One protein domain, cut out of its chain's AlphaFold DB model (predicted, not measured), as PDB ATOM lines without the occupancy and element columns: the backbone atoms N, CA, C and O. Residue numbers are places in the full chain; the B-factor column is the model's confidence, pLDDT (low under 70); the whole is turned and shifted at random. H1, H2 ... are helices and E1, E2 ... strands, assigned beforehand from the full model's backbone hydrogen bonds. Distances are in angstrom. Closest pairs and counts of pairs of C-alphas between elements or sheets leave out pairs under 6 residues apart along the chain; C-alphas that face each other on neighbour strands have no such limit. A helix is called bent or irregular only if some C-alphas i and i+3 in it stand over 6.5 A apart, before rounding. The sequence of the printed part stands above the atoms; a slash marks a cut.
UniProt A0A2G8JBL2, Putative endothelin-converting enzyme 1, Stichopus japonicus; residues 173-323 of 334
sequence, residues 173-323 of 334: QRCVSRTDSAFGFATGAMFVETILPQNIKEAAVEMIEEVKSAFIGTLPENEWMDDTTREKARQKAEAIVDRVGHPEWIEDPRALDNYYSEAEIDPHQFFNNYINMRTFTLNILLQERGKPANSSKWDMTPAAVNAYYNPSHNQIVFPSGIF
ATOM      1  N   GLN A 173     -10.118  17.036  72.069       93.12
ATOM      2  CA  GLN A 173     -11.329  16.209  72.200       93.12
ATOM      3  C   GLN A 173     -11.502  15.306  70.987       93.12
ATOM      4  O   GLN A 173     -11.805  14.124  71.125       93.12
ATOM      5  N   ARG A 174     -11.245  15.842  69.789       90.50
ATOM      6  CA  ARG A 174     -11.266  15.053  68.551       90.50
ATOM      7  C   ARG A 174     -10.179  13.982  68.549       90.50
ATOM      8  O   ARG A 174     -10.448  12.863  68.135       90.50
ATOM      9  N   CYS A 175      -8.975  14.300  69.026       93.56
ATOM     10  CA  CYS A 175      -7.899  13.324  69.191       93.56
ATOM     11  C   CYS A 175      -8.305  12.214  70.167       93.56
ATOM     12  O   CYS A 175      -8.196  11.054  69.800       93.56
ATOM     13  N   VAL A 176      -8.844  12.552  71.343       94.88
ATOM     14  CA  VAL A 176      -9.325  11.562  72.324       94.88
ATOM     15  C   VAL A 176     -10.423  10.681  71.728       94.88
ATOM     16  O   VAL A 176     -10.311   9.463  71.785       94.88
ATOM     17  N   SER A 177     -11.435  11.270  71.084       92.94
ATOM     18  CA  SER A 177     -12.530  10.520  70.452       92.94
ATOM     19  C   SER A 177     -12.041   9.580  69.343       92.94
ATOM     20  O   SER A 177     -12.513   8.449  69.239       92.94
ATOM     21  N   ARG A 178     -11.065  10.009  68.532       93.06
ATOM     22  CA  ARG A 178     -10.452   9.165  67.492       93.06
ATOM     23  C   ARG A 178      -9.615   8.040  68.084       93.06
ATOM     24  O   ARG A 178      -9.688   6.925  67.579       93.06
ATOM     25  N   THR A 179      -8.849   8.325  69.135       95.06
ATOM     26  CA  THR A 179      -8.077   7.305  69.847       95.06
ATOM     27  C   THR A 179      -9.008   6.281  70.485       95.06
ATOM     28  O   THR A 179      -8.775   5.099  70.293       95.06
ATOM     29  N   ASP A 180     -10.096   6.695  71.138       94.25
ATOM     30  CA  ASP A 180     -11.092   5.765  71.694       94.25
ATOM     31  C   ASP A 180     -11.801   4.951  70.600       94.25
ATOM     32  O   ASP A 180     -12.001   3.752  70.734       94.25
ATOM     33  N   SER A 181     -12.095   5.562  69.449       92.56
ATOM     34  CA  SER A 181     -12.695   4.839  68.316       92.56
ATOM     35  C   SER A 181     -11.764   3.782  67.708       92.56
ATOM     36  O   SER A 181     -12.244   2.810  67.131       92.56
ATOM     37  N   ALA A 182     -10.445   3.986  67.772       94.00
ATOM     38  CA  ALA A 182      -9.451   3.066  67.216       94.00
ATOM     39  C   ALA A 182      -8.965   2.031  68.247       94.00
ATOM     40  O   ALA A 182      -8.794   0.862  67.918       94.00
ATOM     41  N   PHE A 183      -8.779   2.458  69.495       95.88
ATOM     42  CA  PHE A 183      -8.157   1.706  70.585       95.88
ATOM     43  C   PHE A 183      -9.090   1.548  71.785       95.88
ATOM     44  O   PHE A 183      -8.634   1.503  72.924       95.88
ATOM     45  N   GLY A 184     -10.396   1.458  71.539       95.44
ATOM     46  CA  GLY A 184     -11.439   1.540  72.560       95.44
ATOM     47  C   GLY A 184     -11.282   0.605  73.753       95.44
ATOM     48  O   GLY A 184     -11.637   0.965  74.871       95.44
ATOM     49  N   PHE A 185     -10.723  -0.591  73.553       95.50
ATOM     50  CA  PHE A 185     -10.438  -1.498  74.669       95.50
ATOM     51  C   PHE A 185      -9.207  -1.076  75.480       95.50
ATOM     52  O   PHE A 185      -9.214  -1.237  76.695       95.50
ATOM     53  N   ALA A 186      -8.186  -0.489  74.847       95.62
ATOM     54  CA  ALA A 186      -7.003   0.002  75.553       95.62
ATOM     55  C   ALA A 186      -7.291   1.311  76.299       95.62
ATOM     56  O   ALA A 186      -6.980   1.431  77.482       95.62
ATOM     57  N   THR A 187      -7.963   2.269  75.652       95.12
ATOM     58  CA  THR A 187      -8.467   3.476  76.330       95.12
ATOM     59  C   THR A 187      -9.491   3.119  77.402       95.12
ATOM     60  O   THR A 187      -9.506   3.733  78.465       95.12
ATOM     61  N   GLY A 188     -10.306   2.091  77.157       94.19
ATOM     62  CA  GLY A 188     -11.241   1.527  78.120       94.19
ATOM     63  C   GLY A 188     -10.564   0.966  79.369       94.19
ATOM     64  O   GLY A 188     -11.020   1.268  80.467       94.19
ATOM     65  N   ALA A 189      -9.465   0.218  79.227       93.94
ATOM     66  CA  ALA A 189      -8.690  -0.279  80.365       93.94
ATOM     67  C   ALA A 189      -8.173   0.883  81.234       93.94
ATOM     68  O   ALA A 189      -8.429   0.920  82.436       93.94
ATOM     69  N   MET A 190      -7.579   1.907  80.607       92.94
ATOM     70  CA  MET A 190      -7.131   3.121  81.308       92.94
ATOM     71  C   MET A 190      -8.287   3.858  82.007       92.94
ATOM     72  O   MET A 190      -8.139   4.375  83.118       92.94
ATOM     73  N   PHE A 191      -9.448   3.935  81.348       91.44
ATOM     74  CA  PHE A 191     -10.644   4.582  81.883       91.44
ATOM     75  C   PHE A 191     -11.152   3.862  83.138       91.44
ATOM     76  O   PHE A 191     -11.412   4.503  84.157       91.44
ATOM     77  N   VAL A 192     -11.259   2.534  83.072       88.88
ATOM     78  CA  VAL A 192     -11.729   1.680  84.169       88.88
ATOM     79  C   VAL A 192     -10.825   1.801  85.390       88.88
ATOM     80  O   VAL A 192     -11.340   2.034  86.481       88.88
ATOM     81  N   GLU A 193      -9.503   1.730  85.205       85.75
ATOM     82  CA  GLU A 193      -8.522   1.888  86.291       85.75
ATOM     83  C   GLU A 193      -8.664   3.224  87.034       85.75
ATOM     84  O   GLU A 193      -8.399   3.311  88.232       85.75
ATOM     85  N   THR A 194      -9.077   4.278  86.326       81.88
ATOM     86  CA  THR A 194      -9.101   5.642  86.866       81.88
ATOM     87  C   THR A 194     -10.433   6.001  87.531       81.88
ATOM     88  O   THR A 194     -10.449   6.789  88.478       81.88
ATOM     89  N   ILE A 195     -11.561   5.501  87.015       71.94
ATOM     90  CA  ILE A 195     -12.884   6.100  87.277       71.94
ATOM     91  C   ILE A 195     -13.830   5.189  88.062       71.94
ATOM     92  O   ILE A 195     -14.712   5.702  88.752       71.94
ATOM     93  N   LEU A 196     -13.667   3.865  88.007       66.31
ATOM     94  CA  LEU A 196     -14.636   2.942  88.599       66.31
ATOM     95  C   LEU A 196     -14.178   2.396  89.951       66.31
ATOM     96  O   LEU A 196     -13.341   1.495  89.997       66.31
ATOM     97  N   PRO A 197     -14.750   2.869  91.074       67.00
ATOM     98  CA  PRO A 197     -14.634   2.134  92.317       67.00
ATOM     99  C   PRO A 197     -15.303   0.765  92.159       67.00
ATOM    100  O   PRO A 197     -16.384   0.636  91.581       67.00
ATOM    101  N   GLN A 198     -14.629  -0.254  92.686       63.81
ATOM    102  CA  GLN A 198     -14.960  -1.664  92.483       63.81
ATOM    103  C   GLN A 198     -16.425  -1.983  92.832       63.81
ATOM    104  O   GLN A 198     -17.055  -2.738  92.106       63.81
ATOM    105  N   ASN A 199     -16.989  -1.283  93.829       73.81
ATOM    106  CA  ASN A 199     -18.354  -1.457  94.341       73.81
ATOM    107  C   ASN A 199     -19.499  -1.056  93.389       73.81
ATOM    108  O   ASN A 199     -20.661  -1.331  93.688       73.81
ATOM    109  N   ILE A 200     -19.217  -0.347  92.290       79.06
ATOM    110  CA  ILE A 200     -20.258   0.067  91.335       79.06
ATOM    111  C   ILE A 200     -20.767  -1.127  90.532       79.06
ATOM    112  O   ILE A 200     -21.952  -1.182  90.207       79.06
ATOM    113  N   LYS A 201     -19.891  -2.091  90.224       80.81
ATOM    114  CA  LYS A 201     -20.259  -3.251  89.412       80.81
ATOM    115  C   LYS A 201     -21.269  -4.129  90.144       80.81
ATOM    116  O   LYS A 201     -22.285  -4.470  89.549       80.81
ATOM    117  N   GLU A 202     -21.036  -4.455  91.418       84.50
ATOM    118  CA  GLU A 202     -21.963  -5.302  92.179       84.50
ATOM    119  C   GLU A 202     -23.323  -4.624  92.365       84.50
ATOM    120  O   GLU A 202     -24.355  -5.244  92.121       84.50
ATOM    121  N   ALA A 203     -23.331  -3.336  92.716       85.88
ATOM    122  CA  ALA A 203     -24.572  -2.595  92.918       85.88
ATOM    123  C   ALA A 203     -25.368  -2.403  91.610       85.88
ATOM    124  O   ALA A 203     -26.597  -2.415  91.618       85.88
ATOM    125  N   ALA A 204     -24.690  -2.264  90.466       87.00
ATOM    126  CA  ALA A 204     -25.349  -2.235  89.163       87.00
ATOM    127  C   ALA A 204     -25.951  -3.596  88.780       87.00
ATOM    128  O   ALA A 204     -27.053  -3.635  88.237       87.00
ATOM    129  N   VAL A 205     -25.255  -4.703  89.068       89.38
ATOM    130  CA  VAL A 205     -25.774  -6.064  88.843       89.38
ATOM    131  C   VAL A 205     -27.016  -6.322  89.698       89.38
ATOM    132  O   VAL A 205     -28.009  -6.827  89.180       89.38
ATOM    133  N   GLU A 206     -27.001  -5.917  90.970       90.88
ATOM    134  CA  GLU A 206     -28.164  -6.017  91.864       90.88
ATOM    135  C   GLU A 206     -29.370  -5.248  91.303       90.88
ATOM    136  O   GLU A 206     -30.442  -5.822  91.125       90.88
ATOM    137  N   MET A 207     -29.172  -3.987  90.904       90.75
ATOM    138  CA  MET A 207     -30.222  -3.161  90.296       90.75
ATOM    139  C   MET A 207     -30.792  -3.780  89.006       90.75
ATOM    140  O   MET A 207     -32.000  -3.747  88.775       90.75
ATOM    141  N   ILE A 208     -29.943  -4.351  88.145       92.00
ATOM    142  CA  ILE A 208     -30.392  -5.023  86.916       92.00
ATOM    143  C   ILE A 208     -31.281  -6.222  87.251       92.00
ATOM    144  O   ILE A 208     -32.314  -6.421  86.603       92.00
ATOM    145  N   GLU A 209     -30.912  -7.006  88.261       93.75
ATOM    146  CA  GLU A 209     -31.687  -8.173  88.674       93.75
ATOM    147  C   GLU A 209     -33.026  -7.780  89.317       93.75
ATOM    148  O   GLU A 209     -34.046  -8.417  89.042       93.75
ATOM    149  N   GLU A 210     -33.069  -6.686  90.082       95.00
ATOM    150  CA  GLU A 210     -34.321  -6.114  90.593       95.00
ATOM    151  C   GLU A 210     -35.251  -5.675  89.453       95.00
ATOM    152  O   GLU A 210     -36.436  -6.016  89.449       95.00
ATOM    153  N   VAL A 211     -34.722  -4.980  88.437       95.19
ATOM    154  CA  VAL A 211     -35.504  -4.551  87.265       95.19
ATOM    155  C   VAL A 211     -36.010  -5.752  86.462       95.19
ATOM    156  O   VAL A 211     -37.174  -5.767  86.052       95.19
ATOM    157  N   LYS A 212     -35.178  -6.782  86.254       95.31
ATOM    158  CA  LYS A 212     -35.594  -8.032  85.593       95.31
ATOM    159  C   LYS A 212     -36.700  -8.732  86.378       95.31
ATOM    160  O   LYS A 212     -37.704  -9.133  85.787       95.31
ATOM    161  N   SER A 213     -36.542  -8.835  87.695       96.31
ATOM    162  CA  SER A 213     -37.525  -9.448  88.591       96.31
ATOM    163  C   SER A 213     -38.852  -8.696  88.566       96.31
ATOM    164  O   SER A 213     -39.909  -9.315  88.439       96.31
ATOM    165  N   ALA A 214     -38.812  -7.362  88.603       97.25
ATOM    166  CA  ALA A 214     -39.996  -6.523  88.476       97.25
ATOM    167  C   ALA A 214     -40.678  -6.721  87.114       97.25
ATOM    168  O   ALA A 214     -41.884  -6.951  87.064       97.25
ATOM    169  N   PHE A 215     -39.921  -6.720  86.011       97.00
ATOM    170  CA  PHE A 215     -40.464  -6.968  84.673       97.00
ATOM    171  C   PHE A 215     -41.165  -8.330  84.587       97.00
ATOM    172  O   PHE A 215     -42.315  -8.401  84.153       97.00
ATOM    173  N   ILE A 216     -40.518  -9.400  85.056       96.94
ATOM    174  CA  ILE A 216     -41.109 -10.744  85.098       96.94
ATOM    175  C   ILE A 216     -42.374 -10.755  85.966       96.94
ATOM    176  O   ILE A 216     -43.386 -11.323  85.558       96.94
ATOM    177  N   GLY A 217     -42.343 -10.078  87.117       96.69
ATOM    178  CA  GLY A 217     -43.480  -9.944  88.027       96.69
ATOM    179  C   GLY A 217     -44.691  -9.233  87.415       96.69
ATOM    180  O   GLY A 217     -45.814  -9.539  87.801       96.69
ATOM    181  N   THR A 218     -44.495  -8.353  86.425       96.69
ATOM    182  CA  THR A 218     -45.601  -7.690  85.700       96.69
ATOM    183  C   THR A 218     -46.230  -8.544  84.598       96.69
ATOM    184  O   THR A 218     -47.336  -8.243  84.148       96.69
ATOM    185  N   LEU A 219     -45.568  -9.616  84.140       96.56
ATOM    186  CA  LEU A 219     -46.076 -10.431  83.028       96.56
ATOM    187  C   LEU A 219     -47.444 -11.076  83.312       96.56
ATOM    188  O   LEU A 219     -48.275 -11.048  82.405       96.56
ATOM    189  N   PRO A 220     -47.737 -11.623  84.510       95.50
ATOM    190  CA  PRO A 220     -49.050 -12.194  84.816       95.50
ATOM    191  C   PRO A 220     -50.201 -11.179  84.778       95.50
ATOM    192  O   PRO A 220     -51.326 -11.558  84.473       95.50
ATOM    193  N   GLU A 221     -49.925  -9.903  85.059       94.81
ATOM    194  CA  GLU A 221     -50.921  -8.816  85.063       94.81
ATOM    195  C   GLU A 221     -51.204  -8.268  83.654       94.81
ATOM    196  O   GLU A 221     -52.100  -7.450  83.451       94.81
ATOM    197  N   ASN A 222     -50.440  -8.707  82.652       94.56
ATOM    198  CA  ASN A 222     -50.552  -8.217  81.290       94.56
ATOM    199  C   ASN A 222     -51.691  -8.916  80.526       94.56
ATOM    200  O   ASN A 222     -51.526 -10.036  80.041       94.56
ATOM    201  N   GLU A 223     -52.827  -8.229  80.383       95.06
ATOM    202  CA  GLU A 223     -54.052  -8.775  79.775       95.06
ATOM    203  C   GLU A 223     -54.021  -8.895  78.242       95.06
ATOM    204  O   GLU A 223     -54.827  -9.633  77.676       95.06
ATOM    205  N   TRP A 224     -53.122  -8.191  77.540       97.62
ATOM    206  CA  TRP A 224     -53.100  -8.215  76.070       97.62
ATOM    207  C   TRP A 224     -52.344  -9.419  75.492       97.62
ATOM    208  O   TRP A 224     -52.520  -9.739  74.316       97.62
ATOM    209  N   MET A 225     -51.513 -10.087  76.297       97.44
ATOM    210  CA  MET A 225     -50.830 -11.330  75.927       97.44
ATOM    211  C   MET A 225     -51.674 -12.554  76.307       97.44
ATOM    212  O   MET A 225     -52.393 -12.539  77.300       97.44
ATOM    213  N   ASP A 226     -51.574 -13.647  75.553       97.38
ATOM    214  CA  ASP A 226     -52.070 -14.952  76.010       97.38
ATOM    215  C   ASP A 226     -51.057 -15.648  76.945       97.38
ATOM    216  O   ASP A 226     -49.897 -15.235  77.056       97.38
ATOM    217  N   ASP A 227     -51.482 -16.724  77.616       96.56
ATOM    218  CA  ASP A 227     -50.634 -17.474  78.559       96.56
ATOM    219  C   ASP A 227     -49.359 -18.021  77.910       96.56
ATOM    220  O   ASP A 227     -48.287 -18.015  78.516       96.56
ATOM    221  N   THR A 228     -49.456 -18.476  76.659       97.56
ATOM    222  CA  THR A 228     -48.318 -19.068  75.948       97.56
ATOM    223  C   THR A 228     -47.257 -18.020  75.619       97.56
ATOM    224  O   THR A 228     -46.058 -18.275  75.753       97.56
ATOM    225  N   THR A 229     -47.696 -16.817  75.260       97.75
ATOM    226  CA  THR A 229     -46.853 -15.665  74.956       97.75
ATOM    227  C   THR A 229     -46.214 -15.121  76.229       97.75
ATOM    228  O   THR A 229     -45.008 -14.865  76.229       97.75
ATOM    229  N   ARG A 230     -46.969 -15.027  77.337       97.38
ATOM    230  CA  ARG A 230     -46.429 -14.650  78.657       97.38
ATOM    231  C   ARG A 230     -45.309 -15.585  79.100       97.38
ATOM    232  O   ARG A 230     -44.247 -15.120  79.505       97.38
ATOM    233  N   GLU A 231     -45.509 -16.892  78.965       96.94
ATOM    234  CA  GLU A 231     -44.498 -17.882  79.339       96.94
ATOM    235  C   GLU A 231     -43.234 -17.774  78.471       96.94
ATOM    236  O   GLU A 231     -42.114 -17.855  78.978       96.94
ATOM    237  N   LYS A 232     -43.378 -17.508  77.167       97.75
ATOM    238  CA  LYS A 232     -42.226 -17.252  76.285       97.75
ATOM    239  C   LYS A 232     -41.502 -15.949  76.615       97.75
ATOM    240  O   LYS A 232     -40.271 -15.921  76.577       97.75
ATOM    241  N   ALA A 233     -42.234 -14.892  76.962       97.62
ATOM    242  CA  ALA A 233     -41.651 -13.633  77.412       97.62
ATOM    243  C   ALA A 233     -40.859 -13.815  78.716       97.62
ATOM    244  O   ALA A 233     -39.730 -13.330  78.808       97.62
ATOM    245  N   ARG A 234     -41.399 -14.585  79.671       97.25
ATOM    246  CA  ARG A 234     -40.719 -14.952  80.921       97.25
ATOM    247  C   ARG A 234     -39.424 -15.714  80.649       97.25
ATOM    248  O   ARG A 234     -38.367 -15.267  81.081       97.25
ATOM    249  N   GLN A 235     -39.485 -16.791  79.859       97.75
ATOM    250  CA  GLN A 235     -38.306 -17.582  79.472       97.75
ATOM    251  C   GLN A 235     -37.214 -16.709  78.837       97.75
ATOM    252  O   GLN A 235     -36.033 -16.872  79.134       97.75
ATOM    253  N   LYS A 236     -37.600 -15.760  77.973       97.50
ATOM    254  CA  LYS A 236     -36.655 -14.828  77.349       97.50
ATOM    255  C   LYS A 236     -36.027 -13.878  78.368       97.50
ATOM    256  O   LYS A 236     -34.818 -13.676  78.300       97.50
ATOM    257  N   ALA A 237     -36.830 -13.294  79.259       96.94
ATOM    258  CA  ALA A 237     -36.370 -12.355  80.282       96.94
ATOM    259  C   ALA A 237     -35.408 -13.017  81.283       96.94
ATOM    260  O   ALA A 237     -34.374 -12.442  81.613       96.94
ATOM    261  N   GLU A 238     -35.705 -14.250  81.698       96.31
ATOM    262  CA  GLU A 238     -34.839 -15.060  82.567       96.31
ATOM    263  C   GLU A 238     -33.511 -15.413  81.893       96.31
ATOM    264  O   GLU A 238     -32.471 -15.440  82.544       96.31
ATOM    265  N   ALA A 239     -33.531 -15.636  80.579       96.44
ATOM    266  CA  ALA A 239     -32.345 -15.946  79.789       96.44
ATOM    267  C   ALA A 239     -31.535 -14.708  79.360       96.44
ATOM    268  O   ALA A 239     -30.613 -14.852  78.552       96.44
ATOM    269  N   ILE A 240     -31.891 -13.493  79.804       95.38
ATOM    270  CA  ILE A 240     -31.104 -12.294  79.487       95.38
ATOM    271  C   ILE A 240     -29.749 -12.390  80.182       95.38
ATOM    272  O   ILE A 240     -29.682 -12.512  81.404       95.38
ATOM    273  N   VAL A 241     -28.682 -12.275  79.393       93.06
ATOM    274  CA  VAL A 241     -27.313 -12.150  79.899       93.06
ATOM    275  C   VAL A 241     -27.013 -10.676  80.138       93.06
ATOM    276  O   VAL A 241     -27.084  -9.871  79.209       93.06
ATOM    277  N   ASP A 242     -26.650 -10.312  81.357       91.44
ATOM    278  CA  ASP A 242     -26.161  -8.981  81.692       91.44
ATOM    279  C   ASP A 242     -24.632  -8.887  81.561       91.44
ATOM    280  O   ASP A 242     -23.876  -9.807  81.879       91.44
ATOM    281  N   ARG A 243     -24.159  -7.759  81.029       91.50
ATOM    282  CA  ARG A 243     -22.742  -7.387  81.007       91.50
ATOM    283  C   ARG A 243     -22.600  -5.976  81.552       91.50
ATOM    284  O   ARG A 243     -23.184  -5.034  81.021       91.50
ATOM    285  N   VAL A 244     -21.798  -5.835  82.596       91.31
ATOM    286  CA  VAL A 244     -21.645  -4.584  83.339       91.31
ATOM    287  C   VAL A 244     -20.179  -4.174  83.356       91.31
ATOM    288  O   VAL A 244     -19.308  -4.968  83.712       91.31
ATOM    289  N   GLY A 245     -19.919  -2.924  82.981       91.56
ATOM    290  CA  GLY A 245     -18.603  -2.302  82.987       91.56
ATOM    291  C   GLY A 245     -17.825  -2.574  81.705       91.56
ATOM    292  O   GLY A 245     -17.946  -1.852  80.714       91.56
ATOM    293  N   HIS A 246     -17.013  -3.624  81.719       92.31
ATOM    294  CA  HIS A 246     -16.037  -3.902  80.669       92.31
ATOM    295  C   HIS A 246     -15.739  -5.402  80.540       92.31
ATOM    296  O   HIS A 246     -16.010  -6.171  81.466       92.31
ATOM    297  N   PRO A 247     -15.192  -5.851  79.395       92.69
ATOM    298  CA  PRO A 247     -14.753  -7.229  79.255       92.69
ATOM    299  C   PRO A 247     -13.501  -7.505  80.096       92.69
ATOM    300  O   PRO A 247     -12.522  -6.777  80.000       92.69
ATOM    301  N   GLU A 248     -13.505  -8.600  80.860       91.06
ATOM    302  CA  GLU A 248     -12.442  -8.944  81.827       91.06
ATOM    303  C   GLU A 248     -11.043  -9.046  81.204       91.06
ATOM    304  O   GLU A 248     -10.053  -8.711  81.843       91.06
ATOM    305  N   TRP A 249     -10.941  -9.456  79.935       93.25
ATOM    306  CA  TRP A 249      -9.646  -9.632  79.270       93.25
ATOM    307  C   TRP A 249      -8.849  -8.330  79.112       93.25
ATOM    308  O   TRP A 249      -7.639  -8.403  78.936       93.25
ATOM    309  N   ILE A 250      -9.482  -7.152  79.190       94.38
ATOM    310  CA  ILE A 250      -8.750  -5.876  79.099       94.38
ATOM    311  C   ILE A 250      -7.989  -5.550  80.389       94.38
ATOM    312  O   ILE A 250      -7.140  -4.664  80.371       94.38
ATOM    313  N   GLU A 251      -8.292  -6.241  81.496       90.94
ATOM    314  CA  GLU A 251      -7.556  -6.122  82.762       90.94
ATOM    315  C   GLU A 251      -6.230  -6.899  82.739       90.94
ATOM    316  O   GLU A 251      -5.363  -6.648  83.573       90.94
ATOM    317  N   ASP A 252      -6.050  -7.837  81.798       94.94
ATOM    318  CA  ASP A 252      -4.778  -8.526  81.569       94.94
ATOM    319  C   ASP A 252      -3.982  -7.795  80.474       94.94
ATOM    320  O   ASP A 252      -4.331  -7.898  79.290       94.94
ATOM    321  N   PRO A 253      -2.868  -7.114  80.818       95.06
ATOM    322  CA  PRO A 253      -2.055  -6.402  79.839       95.06
ATOM    323  C   PRO A 253      -1.573  -7.295  78.694       95.06
ATOM    324  O   PRO A 253      -1.476  -6.835  77.564       95.06
ATOM    325  N   ARG A 254      -1.321  -8.590  78.941       97.19
ATOM    326  CA  ARG A 254      -0.864  -9.507  77.884       97.19
ATOM    327  C   ARG A 254      -1.976  -9.824  76.898       97.19
ATOM    328  O   ARG A 254      -1.719  -9.915  75.701       97.19
ATOM    329  N   ALA A 255      -3.197 -10.028  77.384       96.62
ATOM    330  CA  ALA A 255      -4.348 -10.253  76.518       96.62
ATOM    331  C   ALA A 255      -4.656  -8.999  75.687       96.62
ATOM    332  O   ALA A 255      -4.931  -9.111  74.492       96.62
ATOM    333  N   LEU A 256      -4.533  -7.817  76.298       96.31
ATOM    334  CA  LEU A 256      -4.697  -6.536  75.623       96.31
ATOM    335  C   LEU A 256      -3.626  -6.290  74.548       96.31
ATOM    336  O   LEU A 256      -3.975  -5.951  73.417       96.31
ATOM    337  N   ASP A 257      -2.352  -6.532  74.860       96.75
ATOM    338  CA  ASP A 257      -1.246  -6.432  73.899       96.75
ATOM    339  C   ASP A 257      -1.429  -7.416  72.735       96.75
ATOM    340  O   ASP A 257      -1.257  -7.053  71.573       96.75
ATOM    341  N   ASN A 258      -1.839  -8.655  73.028       96.56
ATOM    342  CA  ASN A 258      -2.108  -9.659  72.000       96.56
ATOM    343  C   ASN A 258      -3.247  -9.233  71.067       96.56
ATOM    344  O   ASN A 258      -3.140  -9.438  69.857       96.56
ATOM    345  N   TYR A 259      -4.309  -8.620  71.601       95.31
ATOM    346  CA  TYR A 259      -5.422  -8.116  70.794       95.31
ATOM    347  C   TYR A 259      -4.947  -7.082  69.763       95.31
ATOM    348  O   TYR A 259      -5.359  -7.153  68.610       95.31
ATOM    349  N   TYR A 260      -4.045  -6.171  70.143       96.69
ATOM    350  CA  TYR A 260      -3.497  -5.136  69.254       96.69
ATOM    351  C   TYR A 260      -2.167  -5.522  68.578       96.69
ATOM    352  O   TYR A 260      -1.509  -4.660  68.001       96.69
ATOM    353  N   SER A 261      -1.759  -6.794  68.612       96.00
ATOM    354  CA  SER A 261      -0.428  -7.220  68.145       96.00
ATOM    355  C   SER A 261      -0.162  -6.982  66.652       96.00
ATOM    356  O   SER A 261       0.982  -6.761  66.263       96.00
ATOM    357  N   GLU A 262      -1.210  -6.978  65.824       95.38
ATOM    358  CA  GLU A 262      -1.137  -6.685  64.383       95.38
ATOM    359  C   GLU A 262      -1.398  -5.200  64.051       95.38
ATOM    360  O   GLU A 262      -1.425  -4.818  62.882       95.38
ATOM    361  N   ALA A 263      -1.623  -4.341  65.053       95.56
ATOM    362  CA  ALA A 263      -1.879  -2.922  64.832       95.56
ATOM    363  C   ALA A 263      -0.568  -2.148  64.608       95.56
ATOM    364  O   ALA A 263       0.250  -1.988  65.514       95.56
ATOM    365  N   GLU A 264      -0.387  -1.604  63.404       95.38
ATOM    366  CA  GLU A 264       0.804  -0.831  63.044       95.38
ATOM    367  C   GLU A 264       0.591   0.677  63.221       95.38
ATOM    368  O   GLU A 264      -0.239   1.282  62.534       95.38
ATOM    369  N   ILE A 265       1.381   1.300  64.103       96.44
ATOM    370  CA  ILE A 265       1.281   2.728  64.431       96.44
ATOM    371  C   ILE A 265       2.647   3.412  64.365       96.44
ATOM    372  O   ILE A 265       3.584   3.024  65.058       96.44
ATOM    373  N   ASP A 266       2.728   4.490  63.585       96.56
ATOM    374  CA  ASP A 266       3.876   5.395  63.508       96.56
ATOM    375  C   ASP A 266       3.498   6.766  64.112       96.56
ATOM    376  O   ASP A 266       2.588   7.435  63.607       96.56
ATOM    377  N   PRO A 267       4.184   7.250  65.167       95.19
ATOM    378  CA  PRO A 267       3.860   8.524  65.820       95.19
ATOM    379  C   PRO A 267       3.938   9.753  64.896       95.19
ATOM    380  O   PRO A 267       3.414  10.814  65.242       95.19
ATOM    381  N   HIS A 268       4.557   9.635  63.721       95.88
ATOM    382  CA  HIS A 268       4.704  10.707  62.742       95.88
ATOM    383  C   HIS A 268       3.731  10.608  61.555       95.88
ATOM    384  O   HIS A 268       3.684  11.536  60.746       95.88
ATOM    385  N   GLN A 269       2.918   9.548  61.451       95.56
ATOM    386  CA  GLN A 269       2.037   9.310  60.298       95.56
ATOM    387  C   GLN A 269       0.560   9.167  60.689       95.56
ATOM    388  O   GLN A 269      -0.041   8.105  60.566       95.56
ATOM    389  N   PHE A 270      -0.072  10.266  61.109       93.62
ATOM    390  CA  PHE A 270      -1.473  10.250  61.561       93.62
ATOM    391  C   PHE A 270      -2.462   9.646  60.543       93.62
ATOM    392  O   PHE A 270      -3.306   8.835  60.920       93.62
ATOM    393  N   PHE A 271      -2.364  10.026  59.263       94.50
ATOM    394  CA  PHE A 271      -3.261   9.503  58.228       94.50
ATOM    395  C   PHE A 271      -3.056   8.000  58.009       94.50
ATOM    396  O   PHE A 271      -4.028   7.251  57.977       94.50
ATOM    397  N   ASN A 272      -1.803   7.544  57.940       96.06
ATOM    398  CA  ASN A 272      -1.501   6.125  57.756       96.06
ATOM    399  C   ASN A 272      -1.958   5.312  58.969       96.06
ATOM    400  O   ASN A 272      -2.596   4.290  58.781       96.06
ATOM    401  N   ASN A 273      -1.777   5.812  60.195       96.50
ATOM    402  CA  ASN A 273      -2.309   5.159  61.396       96.50
ATOM    403  C   ASN A 273      -3.830   4.982  61.333       96.50
ATOM    404  O   ASN A 273      -4.349   3.951  61.748       96.50
ATOM    405  N   TYR A 274      -4.559   5.971  60.805       94.38
ATOM    406  CA  TYR A 274      -6.002   5.847  60.609       94.38
ATOM    407  C   TYR A 274      -6.348   4.716  59.629       94.38
ATOM    408  O   TYR A 274      -7.224   3.900  59.925       94.38
ATOM    409  N   ILE A 275      -5.648   4.634  58.493       95.06
ATOM    410  CA  ILE A 275      -5.828   3.555  57.508       95.06
ATOM    411  C   ILE A 275      -5.436   2.192  58.093       95.06
ATOM    412  O   ILE A 275      -6.189   1.227  57.952       95.06
ATOM    413  N   ASN A 276      -4.309   2.117  58.800       96.62
ATOM    414  CA  ASN A 276      -3.814   0.903  59.440       96.62
ATOM    415  C   ASN A 276      -4.824   0.382  60.464       96.62
ATOM    416  O   ASN A 276      -5.174  -0.792  60.429       96.62
ATOM    417  N   MET A 277      -5.388   1.258  61.302       96.25
ATOM    418  CA  MET A 277      -6.408   0.853  62.272       96.25
ATOM    419  C   MET A 277      -7.717   0.414  61.616       96.25
ATOM    420  O   MET A 277      -8.333  -0.542  62.077       96.25
ATOM    421  N   ARG A 278      -8.139   1.051  60.516       94.00
ATOM    422  CA  ARG A 278      -9.295   0.579  59.729       94.00
ATOM    423  C   ARG A 278      -9.049  -0.808  59.138       94.00
ATOM    424  O   ARG A 278      -9.945  -1.646  59.185       94.00
ATOM    425  N   THR A 279      -7.844  -1.045  58.630       94.69
ATOM    426  CA  THR A 279      -7.420  -2.335  58.069       94.69
ATOM    427  C   THR A 279      -7.375  -3.410  59.153       94.69
ATOM    428  O   THR A 279      -7.956  -4.474  58.980       94.69
ATOM    429  N   PHE A 280      -6.789  -3.104  60.310       96.19
ATOM    430  CA  PHE A 280      -6.772  -3.974  61.485       96.19
ATOM    431  C   PHE A 280      -8.190  -4.360  61.940       96.19
ATOM    432  O   PHE A 280      -8.491  -5.546  62.078       96.19
ATOM    433  N   THR A 281      -9.107  -3.393  62.097       93.69
ATOM    434  CA  THR A 281     -10.504  -3.690  62.465       93.69
ATOM    435  C   THR A 281     -11.211  -4.547  61.411       93.69
ATOM    436  O   THR A 281     -11.968  -5.450  61.771       93.69
ATOM    437  N   LEU A 282     -10.972  -4.287  60.119       93.50
ATOM    438  CA  LEU A 282     -11.524  -5.099  59.034       93.50
ATOM    439  C   LEU A 282     -10.986  -6.534  59.084       93.50
ATOM    440  O   LEU A 282     -11.776  -7.469  59.000       93.50
ATOM    441  N   ASN A 283      -9.680  -6.720  59.286       93.56
ATOM    442  CA  ASN A 283      -9.063  -8.042  59.385       93.56
ATOM    443  C   ASN A 283      -9.646  -8.850  60.547       93.56
ATOM    444  O   ASN A 283     -10.007 -10.007  60.347       93.56
ATOM    445  N   ILE A 284      -9.833  -8.236  61.721       91.94
ATOM    446  CA  ILE A 284     -10.521  -8.886  62.849       91.94
ATOM    447  C   ILE A 284     -11.925  -9.338  62.434       91.94
ATOM    448  O   ILE A 284     -12.307 -10.471  62.709       91.94
ATOM    449  N   LEU A 285     -12.698  -8.481  61.756       91.31
ATOM    450  CA  LEU A 285     -14.048  -8.833  61.308       91.31
ATOM    451  C   LEU A 285     -14.040  -9.992  60.299       91.31
ATOM    452  O   LEU A 285     -14.867 -10.896  60.404       91.31
ATOM    453  N   LEU A 286     -13.112  -9.982  59.341       92.25
ATOM    454  CA  LEU A 286     -12.978 -11.038  58.336       92.25
ATOM    455  C   LEU A 286     -12.555 -12.372  58.968       92.25
ATOM    456  O   LEU A 286     -13.077 -13.418  58.589       92.25
ATOM    457  N   GLN A 287     -11.684 -12.340  59.981       90.75
ATOM    458  CA  GLN A 287     -11.250 -13.524  60.725       90.75
ATOM    459  C   GLN A 287     -12.378 -14.196  61.525       90.75
ATOM    460  O   GLN A 287     -12.205 -15.342  61.943       90.75
ATOM    461  N   GLU A 288     -13.514 -13.534  61.761       90.44
ATOM    462  CA  GLU A 288     -14.685 -14.149  62.407       90.44
ATOM    463  C   GLU A 288     -15.456 -15.083  61.462       90.44
ATOM    464  O   GLU A 288     -16.257 -15.908  61.911       90.44
ATOM    465  N   ARG A 289     -15.218 -14.999  60.145       89.56
ATOM    466  CA  ARG A 289     -15.878 -15.867  59.168       89.56
ATOM    467  C   ARG A 289     -15.574 -17.339  59.464       89.56
ATOM    468  O   ARG A 289     -14.438 -17.731  59.711       89.56
ATOM    469  N   GLY A 290     -16.616 -18.169  59.425       88.88
ATOM    470  CA  GLY A 290     -16.510 -19.610  59.665       88.88
ATOM    471  C   GLY A 290     -16.310 -20.005  61.134       88.88
ATOM    472  O   GLY A 290     -16.249 -21.198  61.427       88.88
ATOM    473  N   LYS A 291     -16.245 -19.040  62.062       92.44
ATOM    474  CA  LYS A 291     -16.186 -19.298  63.504       92.44
ATOM    475  C   LYS A 291     -17.587 -19.225  64.132       92.44
ATOM    476  O   LYS A 291     -18.455 -18.513  63.625       92.44
ATOM    477  N   PRO A 292     -17.837 -19.950  65.238       92.31
ATOM    478  CA  PRO A 292     -19.052 -19.770  66.026       92.31
ATOM    479  C   PRO A 292     -19.180 -18.333  66.541       92.31
ATOM    480  O   PRO A 292     -18.176 -17.691  66.849       92.31
ATOM    481  N   ALA A 293     -20.416 -17.851  66.691       89.56
ATOM    482  CA  ALA A 293     -20.672 -16.530  67.252       89.56
ATOM    483  C   ALA A 293     -20.075 -16.397  68.666       89.56
ATOM    484  O   ALA A 293     -20.311 -17.237  69.538       89.56
ATOM    485  N   ASN A 294     -19.316 -15.325  68.893       86.81
ATOM    486  CA  ASN A 294     -18.706 -15.030  70.184       86.81
ATOM    487  C   ASN A 294     -19.642 -14.170  71.052       86.81
ATOM    488  O   ASN A 294     -19.689 -12.946  70.919       86.81
ATOM    489  N   SER A 295     -20.347 -14.803  71.993       82.50
ATOM    490  CA  SER A 295     -21.269 -14.142  72.935       82.50
ATOM    491  C   SER A 295     -20.583 -13.294  74.022       82.50
ATOM    492  O   SER A 295     -21.251 -12.662  74.852       82.50
ATOM    493  N   SER A 296     -19.248 -13.285  74.049       84.94
ATOM    494  CA  SER A 296     -18.438 -12.440  74.933       84.94
ATOM    495  C   SER A 296     -17.918 -11.180  74.245       84.94
ATOM    496  O   SER A 296     -17.220 -10.395  74.884       84.94
ATOM    497  N   LYS A 297     -18.248 -10.965  72.965       86.56
ATOM    498  CA  LYS A 297     -17.893  -9.745  72.237       86.56
ATOM    499  C   LYS A 297     -18.755  -8.566  72.691       86.56
ATOM    500  O   LYS A 297     -19.938  -8.726  72.966       86.56
ATOM    501  N   TRP A 298     -18.136  -7.392  72.750       91.69
ATOM    502  CA  TRP A 298     -18.792  -6.131  73.078       91.69
ATOM    503  C   TRP A 298     -18.894  -5.261  71.825       91.69
ATOM    504  O   TRP A 298     -17.911  -5.115  71.097       91.69
ATOM    505  N   ASP A 299     -20.063  -4.656  71.613       89.81
ATOM    506  CA  ASP A 299     -20.336  -3.741  70.494       89.81
ATOM    507  C   ASP A 299     -19.990  -2.273  70.828       89.81
ATOM    508  O   ASP A 299     -20.000  -1.408  69.954       89.81
ATOM    509  N   MET A 300     -19.673  -1.980  72.096       93.12
ATOM    510  CA  MET A 300     -19.280  -0.654  72.585       93.12
ATOM    511  C   MET A 300     -17.985  -0.720  73.394       93.12
ATOM    512  O   MET A 300     -17.692  -1.726  74.044       93.12
ATOM    513  N   THR A 301     -17.233   0.381  73.382       93.38
ATOM    514  CA  THR A 301     -16.037   0.555  74.214       93.38
ATOM    515  C   THR A 301     -16.439   0.717  75.684       93.38
ATOM    516  O   THR A 301     -17.520   1.246  75.962       93.38
ATOM    517  N   PRO A 302     -15.596   0.316  76.652       93.44
ATOM    518  CA  PRO A 302     -15.873   0.537  78.071       93.44
ATOM    519  C   PRO A 302     -16.162   1.999  78.428       93.44
ATOM    520  O   PRO A 302     -17.015   2.270  79.266       93.44
ATOM    521  N   ALA A 303     -15.494   2.955  77.779       93.00
ATOM    522  CA  ALA A 303     -15.661   4.381  78.053       93.00
ATOM    523  C   ALA A 303     -16.956   4.985  77.466       93.00
ATOM    524  O   ALA A 303     -17.255   6.155  77.717       93.00
ATOM    525  N   ALA A 304     -17.738   4.222  76.693       93.62
ATOM    526  CA  ALA A 304     -18.963   4.716  76.078       93.62
ATOM    527  C   ALA A 304     -20.012   5.121  77.130       93.62
ATOM    528  O   ALA A 304     -20.345   4.361  78.036       93.62
ATOM    529  N   VAL A 305     -20.592   6.313  76.977       93.31
ATOM    530  CA  VAL A 305     -21.719   6.781  77.803       93.31
ATOM    531  C   VAL A 305     -23.027   6.407  77.109       93.31
ATOM    532  O   VAL A 305     -23.702   7.247  76.515       93.31
ATOM    533  N   ASN A 306     -23.333   5.113  77.087       94.62
ATOM    534  CA  ASN A 306     -24.526   4.557  76.449       94.62
ATOM    535  C   ASN A 306     -24.823   3.160  77.018       94.62
ATOM    536  O   ASN A 306     -24.082   2.681  77.866       94.62
ATOM    537  N   ALA A 307     -25.890   2.509  76.566       94.88
ATOM    538  CA  ALA A 307     -26.195   1.109  76.842       94.88
ATOM    539  C   ALA A 307     -26.856   0.477  75.611       94.88
ATOM    540  O   ALA A 307     -27.395   1.186  74.756       94.88
ATOM    541  N   TYR A 308     -26.825  -0.850  75.501       95.56
ATOM    542  CA  TYR A 308     -27.467  -1.536  74.379       95.56
ATOM    543  C   TYR A 308     -28.028  -2.908  74.745       95.56
ATOM    544  O   TYR A 308     -27.643  -3.523  75.738       95.56
ATOM    545  N   TYR A 309     -28.943  -3.380  73.897       95.31
ATOM    546  CA  TYR A 309     -29.427  -4.754  73.877       95.31
ATOM    547  C   TYR A 309     -29.064  -5.397  72.537       95.31
ATOM    548  O   TYR A 309     -29.385  -4.851  71.480       95.31
ATOM    549  N   ASN A 310     -28.419  -6.562  72.583       93.50
ATOM    550  CA  ASN A 310     -28.114  -7.370  71.410       93.50
ATOM    551  C   ASN A 310     -29.129  -8.530  71.308       93.50
ATOM    552  O   ASN A 310     -29.092  -9.445  72.139       93.50
ATOM    553  N   PRO A 311     -30.033  -8.528  70.307       92.06
ATOM    554  CA  PRO A 311     -31.071  -9.549  70.184       92.06
ATOM    555  C   PRO A 311     -30.522 -10.932  69.824       92.06
ATOM    556  O   PRO A 311     -31.084 -11.930  70.269       92.06
ATOM    557  N   SER A 312     -29.423 -11.009  69.065       90.56
ATOM    558  CA  SER A 312     -28.820 -12.277  68.633       90.56
ATOM    559  C   SER A 312     -28.209 -13.055  69.798       90.56
ATOM    560  O   SER A 312     -28.222 -14.282  69.791       90.56
ATOM    561  N   HIS A 313     -27.694 -12.348  70.807       91.75
ATOM    562  CA  HIS A 313     -27.115 -12.944  72.016       91.75
ATOM    563  C   HIS A 313     -28.035 -12.861  73.243       91.75
ATOM    564  O   HIS A 313     -27.645 -13.313  74.315       91.75
ATOM    565  N   ASN A 314     -29.233 -12.279  73.100       95.19
ATOM    566  CA  ASN A 314     -30.141 -11.953  74.202       95.19
ATOM    567  C   ASN A 314     -29.419 -11.280  75.384       95.19
ATOM    568  O   ASN A 314     -29.540 -11.704  76.532       95.19
ATOM    569  N   GLN A 315     -28.627 -10.252  75.086       94.44
ATOM    570  CA  GLN A 315     -27.695  -9.662  76.042       94.44
ATOM    571  C   GLN A 315     -27.967  -8.174  76.236       94.44
ATOM    572  O   GLN A 315     -28.135  -7.453  75.254       94.44
ATOM    573  N   ILE A 316     -27.979  -7.716  77.487       95.19
ATOM    574  CA  ILE A 316     -27.964  -6.293  77.853       95.19
ATOM    575  C   ILE A 316     -26.557  -5.910  78.301       95.19
ATOM    576  O   ILE A 316     -25.917  -6.650  79.049       95.19
ATOM    577  N   VAL A 317     -26.062  -4.767  77.836       94.94
ATOM    578  CA  VAL A 317     -24.695  -4.326  78.123       94.94
ATOM    579  C   VAL A 317     -24.682  -2.872  78.559       94.94
ATOM    580  O   VAL A 317     -25.193  -1.991  77.863       94.94
ATOM    581  N   PHE A 318     -24.040  -2.636  79.699       94.12
ATOM    582  CA  PHE A 318     -23.842  -1.328  80.307       94.12
ATOM    583  C   PHE A 318     -22.338  -1.062  80.428       94.12
ATOM    584  O   PHE A 318     -21.715  -1.526  81.383       94.12
ATOM    585  N   PRO A 319     -21.725  -0.366  79.457       93.88
ATOM    586  CA  PRO A 319     -20.347   0.083  79.548       93.88
ATOM    587  C   PRO A 319     -20.053   0.908  80.801       93.88
ATOM    588  O   PRO A 319     -20.883   1.681  81.272       93.88
ATOM    589  N   SER A 320     -18.822   0.797  81.284       91.69
ATOM    590  CA  SER A 320     -18.255   1.553  82.400       91.69
ATOM    591  C   SER A 320     -18.576   3.052  82.368       91.69
ATOM    592  O   SER A 320     -18.890   3.648  83.397       91.69
ATOM    593  N   GLY A 321     -18.560   3.658  81.181       91.50
ATOM    594  CA  GLY A 321     -18.841   5.073  80.973       91.50
ATOM    595  C   GLY A 321     -20.265   5.514  81.322       91.50
ATOM    596  O   GLY A 321     -20.457   6.700  81.572       91.50
ATOM    597  N   ILE A 322     -21.271   4.631  81.383       91.62
ATOM    598  CA  ILE A 322     -22.631   5.042  81.782       91.62
ATOM    599  C   ILE A 322     -22.787   5.174  83.303       91.62
ATOM    600  O   ILE A 322     -23.670   5.900  83.762       91.62
ATOM    601  N   PHE A 323     -21.915   4.543  84.098       88.56
ATOM    602  CA  PHE A 323     -21.995   4.534  85.564       88.56
ATOM    603  C   PHE A 323     -21.433   5.803  86.210       88.56
ATOM    604  O   PHE A 323     -20.580   5.781  87.096       88.56
TER     605      PHE A 323
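What this domain is: This is residues 173 to 323 of the 334 residues of the protein "Putative endothelin-converting enzyme 1" of Stichopus japonicus (UniProt A0A2G8JBL2). What shape does the domain have? A small sheet of E1, E3 and E2 lies near the middle of a long, loose body; residues 200 to 209 of H2 pack on one of its faces, and the helical hairpin of H2 and H3 reaches to one end. Towards the other end lies a loose group of H1, which is bent, H4, H5 and H6. What are the parts? The printed part has 151 residues, mostly helix, in the chain order H1 H2 H3 E1 H4 H5 H6 E2 E3; the sheet runs E1 E3 E2 and is mixed. How large is it? It is loose, with a radius of gyration of the C-alphas of 19.1 A, and elongated, spanning 64 by 39 by 28 A.

How they stand to each other: How do the strands pair? E1, residues 241 to 245, and E3, residues 315 to 319, are parallel at 6 degrees, with N 243 and O 316 within hydrogen-bond range at 2.9 A. E2, residues 308 to 310, and E3 form an antiparallel hairpin at 149 degrees, with N 310 and O 315 within range at 2.8 A. What is on the sheet? H2, residues 199 to 221, makes two layers with it, a helix on one face of a sheet; it is over E1, at a height over the sheet of 11.0 A, and the closest C-alphas, of Lys 201 and Val 244, are 6.4 A apart. With its residues 212 to 220 alone H2 touches H3, residues 227 to 238, in a helical hairpin, opposite ways at a shallow tilt of 3 degrees; the closest C-alphas, of Ile 216 and Arg 234, are 5.9 A apart. How do the other helices meet? H1, residues 173 to 195, was assigned as one helix by its hydrogen bonds but is bent, with C-alphas 182 and 185 8.8 A apart, into arms H1a, residues 173 to 182, and H1b, residues 185 to 195. H1b touches H4, residues 248 to 251, the closest C-alphas being those of Ala 189 and Ile 250 at 5.7 A. H1a only just touches H6, residues 270 to 287, through residues 274 to 278 of H6 alone, with 3 pairs of C-alphas within 8 A; the closest, of Ala 182 and Met 277, are 6.2 A apart. Where is H5, and how complete are the helix backbones? H5, residues 253 to 259, and H4 touch only at the corner, and only just, with 3 pairs of C-alphas within 8 A; the closest, of Ile 250 and Leu 256, are 5.4 A apart. Every O i to N i+4 pair is within hydrogen-bond range in H1a, H1b, H3, H5 and H6, against 17 of 19 in H2, while H4 is too short for such a pair.

Where its parts are: Where do E1 and H2 begin? C-alpha 241 of E1 is at (-27.313, -12.150, 79.899), and C-alpha 199 of H2 at (-18.354, -1.457, 94.341). How long are the longer elements? From first to last C-alpha H2 measures 34.7 A, H6 25.7 A, H3 16.5 A and E1 13.5 A; H2 is irregular, but only just, with C-alphas 217 and 220 6.8 A apart.

The domain as a whole: How far does it reach? The two C-alphas farthest apart, of Glu 223 and His 268, are 64.2 A apart, and the printed part has no cut. Which link is long? The link from H6 to E2, residues 288 to 307, is long; residues 285 to 292, of which 285 to 287 belong to H6, stand free. Where is confidence low? Residues 196 to 198 have pLDDT under 70, and the mean of the printed part is 92.7.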